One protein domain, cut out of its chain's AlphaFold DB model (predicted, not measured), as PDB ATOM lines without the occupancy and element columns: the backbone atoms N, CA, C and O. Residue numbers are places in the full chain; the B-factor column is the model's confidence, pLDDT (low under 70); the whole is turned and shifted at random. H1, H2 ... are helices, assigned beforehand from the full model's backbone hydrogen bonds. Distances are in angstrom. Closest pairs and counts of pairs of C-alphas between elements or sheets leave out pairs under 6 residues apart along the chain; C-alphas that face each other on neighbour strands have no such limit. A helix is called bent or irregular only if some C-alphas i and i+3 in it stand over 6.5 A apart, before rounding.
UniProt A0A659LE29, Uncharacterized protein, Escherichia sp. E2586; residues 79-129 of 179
ATOM      1  N   GLY A  79     -17.389 -74.944  50.162       95.88
ATOM      2  CA  GLY A  79     -17.450 -75.775  51.362       95.88
ATOM      3  C   GLY A  79     -16.081 -76.248  51.849       95.88
ATOM      4  O   GLY A  79     -15.041 -75.902  51.288       95.88
ATOM      5  N   GLY A  80     -16.075 -77.080  52.896       91.44
ATOM      6  CA  GLY A  80     -14.863 -77.410  53.655       91.44
ATOM      7  C   GLY A  80     -13.808 -78.207  52.880       91.44
ATOM      8  O   GLY A  80     -12.649 -78.253  53.283       91.44
ATOM      9  N   ILE A  81     -14.196 -78.813  51.751       93.12
ATOM     10  CA  ILE A  81     -13.303 -79.563  50.857       93.12
ATOM     11  C   ILE A  81     -13.213 -78.951  49.447       93.12
ATOM     12  O   ILE A  81     -12.612 -79.554  48.561       93.12
ATOM     13  N   HIS A  82     -13.798 -77.765  49.227       95.00
ATOM     14  CA  HIS A  82     -13.956 -77.144  47.905       95.00
ATOM     15  C   HIS A  82     -14.601 -78.088  46.870       95.00
ATOM     16  O   HIS A  82     -14.038 -78.384  45.811       95.00
ATOM     17  N   LEU A  83     -15.816 -78.558  47.164       96.44
ATOM     18  CA  LEU A  83     -16.638 -79.320  46.226       96.44
ATOM     19  C   LEU A  83     -16.820 -78.510  44.932       96.44
ATOM     20  O   LEU A  83     -17.253 -77.361  44.980       96.44
ATOM     21  N   THR A  84     -16.459 -79.094  43.786       97.25
ATOM     22  CA  THR A  84     -16.362 -78.382  42.497       97.25
ATOM     23  C   THR A  84     -17.044 -79.170  41.379       97.25
ATOM     24  O   THR A  84     -16.851 -80.381  41.269       97.25
ATOM     25  N   GLY A  85     -17.783 -78.482  40.510       98.12
ATOM     26  CA  GLY A  85     -18.425 -79.031  39.317       98.12
ATOM     27  C   GLY A  85     -19.843 -79.551  39.550       98.12
ATOM     28  O   GLY A  85     -20.138 -80.178  40.570       98.12
ATOM     29  N   LYS A  86     -20.718 -79.324  38.571       98.56
ATOM     30  CA  LYS A  86     -22.156 -79.612  38.620       98.56
ATOM     31  C   LYS A  86     -22.481 -81.046  39.019       98.56
ATOM     32  O   LYS A  86     -23.381 -81.259  39.821       98.56
ATOM     33  N   ILE A  87     -21.718 -82.029  38.532       98.25
ATOM     34  CA  ILE A  87     -21.939 -83.442  38.878       98.25
ATOM     35  C   ILE A  87     -21.733 -83.708  40.374       98.25
ATOM     36  O   ILE A  87     -22.459 -84.490  40.981       98.25
ATOM     37  N   ASN A  88     -20.765 -83.028  40.992       98.00
ATOM     38  CA  ASN A  88     -20.476 -83.180  42.413       98.00
ATOM     39  C   ASN A  88     -21.522 -82.463  43.269       98.00
ATOM     40  O   ASN A  88     -21.945 -83.016  44.282       98.00
ATOM     41  N   TYR A  89     -21.971 -81.281  42.837       98.44
ATOM     42  CA  TYR A  89     -23.084 -80.574  43.469       98.44
ATOM     43  C   TYR A  89     -24.380 -81.386  43.390       98.44
ATOM     44  O   TYR A  89     -25.084 -81.487  44.391       98.44
ATOM     45  N   GLN A  90     -24.663 -82.026  42.248       98.19
ATOM     46  CA  GLN A  90     -25.826 -82.905  42.094       98.19
ATOM     47  C   GLN A  90     -25.744 -84.081  43.061       98.19
ATOM     48  O   GLN A  90     -26.677 -84.312  43.821       98.19
ATOM     49  N   GLY A  91     -24.603 -84.778  43.094       97.62
ATOM     50  CA  GLY A  91     -24.416 -85.907  44.003       97.62
ATOM     51  C   GLY A  91     -24.558 -85.511  45.475       97.62
ATOM     52  O   GLY A  91     -25.155 -86.256  46.248       97.62
ATOM     53  N   PHE A  92     -24.066 -84.328  45.863       97.75
ATOM     54  CA  PHE A  92     -24.288 -83.816  47.215       97.75
ATOM     55  C   PHE A  92     -25.761 -83.478  47.465       97.75
ATOM     56  O   PHE A  92     -26.274 -83.861  48.507       97.75
ATOM     57  N   SER A  93     -26.453 -82.840  46.517       97.38
ATOM     58  CA  SER A  93     -27.892 -82.541  46.609       97.38
ATOM     59  C   SER A  93     -28.726 -83.814  46.799       97.38
ATOM     60  O   SER A  93     -29.554 -83.898  47.706       97.38
ATOM     61  N   ASP A  94     -28.438 -84.859  46.022       96.44
ATOM     62  CA  ASP A  94     -29.140 -86.141  46.099       96.44
ATOM     63  C   ASP A  94     -28.832 -86.897  47.395       96.44
ATOM     64  O   ASP A  94     -29.719 -87.513  47.989       96.44
ATOM     65  N   TYR A  95     -27.572 -86.867  47.841       96.56
ATOM     66  CA  TYR A  95     -27.183 -87.418  49.137       96.56
ATOM     67  C   TYR A  95     -27.870 -86.656  50.271       96.56
ATOM     68  O   TYR A  95     -28.364 -87.269  51.215       96.56
ATOM     69  N   TYR A  96     -27.937 -85.332  50.165       96.69
ATOM     70  CA  TYR A  96     -28.470 -84.484  51.210       96.69
ATOM     71  C   TYR A  96     -29.946 -84.770  51.478       96.69
ATOM     72  O   TYR A  96     -30.315 -85.076  52.609       96.69
ATOM     73  N   LYS A  97     -30.755 -84.799  50.414       95.19
ATOM     74  CA  LYS A  97     -32.196 -85.100  50.470       95.19
ATOM     75  C   LYS A  97     -32.529 -86.451  51.105       95.19
ATOM     76  O   LYS A  97     -33.631 -86.640  51.603       95.19
ATOM     77  N   LYS A  98     -31.601 -87.411  51.061       94.62
ATOM     78  CA  LYS A  98     -31.788 -88.745  51.655       94.62
ATOM     79  C   LYS A  98     -31.416 -88.805  53.135       94.62
ATOM     80  O   LYS A  98     -31.882 -89.706  53.822       94.62
ATOM     81  N   ASN A  99     -30.542 -87.911  53.599       95.12
ATOM     82  CA  ASN A  99     -29.899 -88.017  54.913       95.12
ATOM     83  C   ASN A  99     -30.271 -86.881  55.876       95.12
ATOM     84  O   ASN A  99     -30.012 -87.003  57.072       95.12
ATOM     85  N   TRP A 100     -30.875 -85.795  55.388       93.06
ATOM     86  CA  TRP A 100     -31.340 -84.679  56.211       93.06
ATOM     87  C   TRP A 100     -32.798 -84.319  55.902       93.06
ATOM     88  O   TRP A 100     -33.343 -84.700  54.871       93.06
ATOM     89  N   VAL A 101     -33.444 -83.663  56.869       86.75
ATOM     90  CA  VAL A 101     -34.908 -83.479  56.928       86.75
ATOM     91  C   VAL A 101     -35.383 -82.297  56.075       86.75
ATOM     92  O   VAL A 101     -36.536 -82.249  55.659       86.75
ATOM     93  N   ASP A 102     -34.508 -81.332  55.827       88.19
ATOM     94  CA  ASP A 102     -34.777 -80.128  55.056       88.19
ATOM     95  C   ASP A 102     -34.604 -80.364  53.546       88.19
ATOM     96  O   ASP A 102     -33.600 -80.909  53.088       88.19
ATOM     97  N   ASP A 103     -35.588 -79.930  52.752       87.12
ATOM     98  CA  ASP A 103     -35.546 -80.046  51.291       87.12
ATOM     99  C   ASP A 103     -34.731 -78.901  50.686       87.12
ATOM    100  O   ASP A 103     -35.252 -77.841  50.328       87.12
ATOM    101  N   ILE A 104     -33.416 -79.107  50.614       93.75
ATOM    102  CA  ILE A 104     -32.476 -78.155  50.024       93.75
ATOM    103  C   ILE A 104     -31.982 -78.668  48.679       93.75
ATOM    104  O   ILE A 104     -31.550 -79.812  48.532       93.75
ATOM    105  N   ASP A 105     -31.997 -77.775  47.691       93.25
ATOM    106  CA  ASP A 105     -31.462 -78.030  46.361       93.25
ATOM    107  C   ASP A 105     -30.200 -77.193  46.104       93.25
ATOM    108  O   ASP A 105     -30.274 -75.997  45.795       93.25
ATOM    109  N   PHE A 106     -29.036 -77.838  46.200       97.31
ATOM    110  CA  PHE A 106     -27.730 -77.207  45.970       97.31
ATOM    111  C   PHE A 106     -27.417 -76.966  44.489       97.31
ATOM    112  O   PHE A 106     -26.459 -76.259  44.183       97.31
ATOM    113  N   ILE A 107     -28.214 -77.508  43.559       98.06
ATOM    114  CA  ILE A 107     -28.117 -77.139  42.142       98.06
ATOM    115  C   ILE A 107     -28.700 -75.750  41.926       98.06
ATOM    116  O   ILE A 107     -28.107 -74.927  41.235       98.06
ATOM    117  N   LYS A 108     -29.846 -75.475  42.555       97.50
ATOM    118  CA  LYS A 108     -30.495 -74.160  42.487       97.50
ATOM    119  C   LYS A 108     -29.801 -73.129  43.372       97.50
ATOM    120  O   LYS A 108     -29.774 -71.957  43.018       97.50
ATOM    121  N   ASN A 109     -29.227 -73.566  44.495       97.25
ATOM    122  CA  ASN A 109     -28.632 -72.688  45.503       97.25
ATOM    123  C   ASN A 109     -27.184 -73.102  45.846       97.25
ATOM    124  O   ASN A 109     -26.896 -73.481  46.985       97.25
ATOM    125  N   PRO A 110     -26.240 -73.047  44.887       97.75
ATOM    126  CA  PRO A 110     -24.877 -73.540  45.092       97.75
ATOM    127  C   PRO A 110     -24.091 -72.765  46.160       97.75
ATOM    128  O   PRO A 110     -23.189 -73.327  46.779       97.75
ATOM    129  N   SER A 111     -24.424 -71.495  46.414       97.50
ATOM    130  CA  SER A 111     -23.772 -70.673  47.445       97.50
ATOM    131  C   SER A 111     -24.065 -71.127  48.874       97.50
ATOM    132  O   SER A 111     -23.302 -70.779  49.766       97.50
ATOM    133  N   LEU A 112     -25.103 -71.941  49.111       97.50
ATOM    134  CA  LEU A 112     -25.386 -72.475  50.450       97.50
ATOM    135  C   LEU A 112     -24.203 -73.278  51.001       97.50
ATOM    136  O   LEU A 112     -23.958 -73.273  52.197       97.50
ATOM    137  N   LEU A 113     -23.391 -73.903  50.145       97.12
ATOM    138  CA  LEU A 113     -22.167 -74.597  50.563       97.12
ATOM    139  C   LEU A 113     -21.150 -73.703  51.294       97.12
ATOM    140  O   LEU A 113     -20.227 -74.227  51.913       97.12
ATOM    141  N   GLU A 114     -21.304 -72.379  51.227       96.50
ATOM    142  CA  GLU A 114     -20.481 -71.409  51.952       96.50
ATOM    143  C   GLU A 114     -20.911 -71.267  53.425       96.50
ATOM    144  O   GLU A 114     -20.107 -70.868  54.268       96.50
ATOM    145  N   GLU A 115     -22.146 -71.644  53.765       95.81
ATOM    146  CA  GLU A 115     -22.672 -71.586  55.129       95.81
ATOM    147  C   GLU A 115     -22.150 -72.743  55.982       95.81
ATOM    148  O   GLU A 115     -22.038 -73.878  55.521       95.81
ATOM    149  N   GLY A 116     -21.871 -72.481  57.264       94.31
ATOM    150  CA  GLY A 116     -21.148 -73.411  58.139       94.31
ATOM    151  C   GLY A 116     -21.717 -74.836  58.178       94.31
ATOM    152  O   GLY A 116     -20.959 -75.803  58.091       94.31
ATOM    153  N   ILE A 117     -23.043 -74.986  58.242       94.88
ATOM    154  CA  ILE A 117     -23.682 -76.308  58.307       94.88
ATOM    155  C   ILE A 117     -23.506 -77.105  57.006       94.88
ATOM    156  O   ILE A 117     -23.121 -78.275  57.045       94.88
ATOM    157  N   TYR A 118     -23.710 -76.482  55.844       96.56
ATOM    158  CA  TYR A 118     -23.592 -77.147  54.543       96.56
ATOM    159  C   TYR A 118     -22.127 -77.298  54.112       96.56
ATOM    160  O   TYR A 118     -21.752 -78.296  53.491       96.56
ATOM    161  N   CYS A 119     -21.269 -76.366  54.528       96.25
ATOM    162  CA  CYS A 119     -19.818 -76.445  54.412       96.25
ATOM    163  C   CYS A 119     -19.285 -77.723  55.081       96.25
ATOM    164  O   CYS A 119     -18.551 -78.485  54.449       96.25
ATOM    165  N   MET A 120     -19.723 -78.020  56.311       95.69
ATOM    166  CA  MET A 120     -19.339 -79.248  57.017       95.69
ATOM    167  C   MET A 120     -20.005 -80.498  56.434       95.69
ATOM    168  O   MET A 120     -19.334 -81.507  56.209       95.69
ATOM    169  N   ARG A 121     -21.310 -80.451  56.133       96.56
ATOM    170  CA  ARG A 121     -22.038 -81.603  55.567       96.56
ATOM    171  C   ARG A 121     -21.492 -82.036  54.207       96.56
ATOM    172  O   ARG A 121     -21.424 -83.234  53.942       96.56
ATOM    173  N   SER A 122     -21.050 -81.101  53.367       96.81
ATOM    174  CA  SER A 122     -20.424 -81.432  52.079       96.81
ATOM    175  C   SER A 122     -19.050 -82.089  52.228       96.81
ATOM    176  O   SER A 122     -18.728 -83.005  51.469       96.81
ATOM    177  N   ALA A 123     -18.270 -81.699  53.243       96.75
ATOM    178  CA  ALA A 123     -17.022 -82.376  53.585       96.75
ATOM    179  C   ALA A 123     -17.272 -83.809  54.098       96.75
ATOM    180  O   ALA A 123     -16.591 -84.736  53.660       96.75
ATOM    181  N   ILE A 124     -18.287 -84.012  54.949       97.00
ATOM    182  CA  ILE A 124     -18.714 -85.348  55.412       97.00
ATOM    183  C   ILE A 124     -19.181 -86.208  54.234       97.00
ATOM    184  O   ILE A 124     -18.780 -87.362  54.113       97.00
ATOM    185  N   TYR A 125     -19.989 -85.649  53.332       97.38
ATOM    186  CA  TYR A 125     -20.417 -86.348  52.121       97.38
ATOM    187  C   TYR A 125     -19.219 -86.831  51.294       97.38
ATOM    188  O   TYR A 125     -19.175 -88.001  50.920       97.38
ATOM    189  N   PHE A 126     -18.228 -85.968  51.047       97.69
ATOM    190  CA  PHE A 126     -17.010 -86.368  50.341       97.69
ATOM    191  C   PHE A 126     -16.261 -87.481  51.087       97.69
ATOM    192  O   PHE A 126     -15.885 -88.478  50.473       97.69
ATOM    193  N   TRP A 127     -16.098 -87.342  52.406       98.00
ATOM    194  CA  TRP A 127     -15.440 -88.335  53.256       98.00
ATOM    195  C   TRP A 127     -16.078 -89.724  53.143       98.00
ATOM    196  O   TRP A 127     -15.375 -90.720  52.957       98.00
ATOM    197  N   LEU A 128     -17.410 -89.783  53.201       97.81
ATOM    198  CA  LEU A 128     -18.176 -91.024  53.108       97.81
ATOM    199  C   LEU A 128     -18.173 -91.595  51.687       97.81
ATOM    200  O   LEU A 128     -17.919 -92.784  51.506       97.81
ATOM    201  N   ARG A 129     -18.400 -90.756  50.669       97.19
ATOM    202  CA  ARG A 129     -18.412 -91.171  49.257       97.19
ATOM    203  C   ARG A 129     -17.077 -91.778  48.829       97.19
ATOM    204  O   ARG A 129     -17.058 -92.787  48.131       97.19
TER     205      ARG A 129
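What this domain is: This is residues 79 to 129 of the 179 residues of an uncharacterized protein of Escherichia sp. E2586 (UniProt A0A659LE29). Two helices of equal length, H1 and H3, cross as an X at nearly a right angle, each near its middle, and a very short helix, H2, makes a corner with the first part of H3. The stretch of residues 100 to 109, which has no named element, folds back from the far end of H1 and brings the backbone to H2, close to Tyr 89 in the first half of H1. The printed part has 51 residues, with three named helices in the order H1, H2, H3 and no named strand; its class is all helix. It is compact, with a radius of gyration of the C-alphas of 9.4 A, and rounded, with spans of 22 by 21 by 21 A.

Where its parts are: The printed part begins at Gly 79, and residues 79 to 85 come before the first helix. H1 is residues 86 to 99, from C-alpha 86 at (-22.156, -79.612, 38.620) to C-alpha 99 at (-29.899, -88.017, 54.913), 19.9 A from first to last C-alpha. H2 is residues 110 to 114, with C-alpha 110 at (-24.877, -73.540, 45.092). H2 is neither bent nor irregular, but only just: C-alphas 110 and 113 are 6.2 A apart. H3 is residues 116 to 129, 20.0 A from first to last C-alpha, and its last C-alpha, 129, is at (-18.412, -91.171, 49.257).

How they stand to each other: H1 and H3 only just touch, with 3 pairs of C-alphas within 8 A. The closest C-alphas of the two are those of Phe 92 and Ser 122, 6.7 A apart. H1 touches H3 with residues 92 to 95 alone, and H3 touches H1 with residues 122 to 125 alone. The lines of H1 and H3 are about perpendicular, at 84 degrees. H1 and H2 are close but not clearly touching; their closest C-alphas, those of Tyr 89 and Pro 110, are 7.4 A apart. H2 and H3 touch only at the corner by their link, and their closest C-alphas, those of Leu 113 and Cys 119, are 4.9 A apart. H3 touches H2 with residues 118 to 122 alone. Every O i to N i+4 pair is within hydrogen-bond range in H3, 9 of 10 are in H1, and 0 of 1 in H2, where 2 of 2 O i to N i+3 pairs are within range.

The domain as a whole: The two C-alphas farthest apart are those of Gly 85 and Val 101, at 24.5 A, while the first and last printed C-alphas, those of Gly 79 and Arg 129, are 15.6 A apart. The printed part has no cut. The link from H1 to H2, 10 residues, is short, and the link from H2 to H3, 1 residue, is tight. The mean pLDDT of the printed part is 95.9, and no printed residue is under 70.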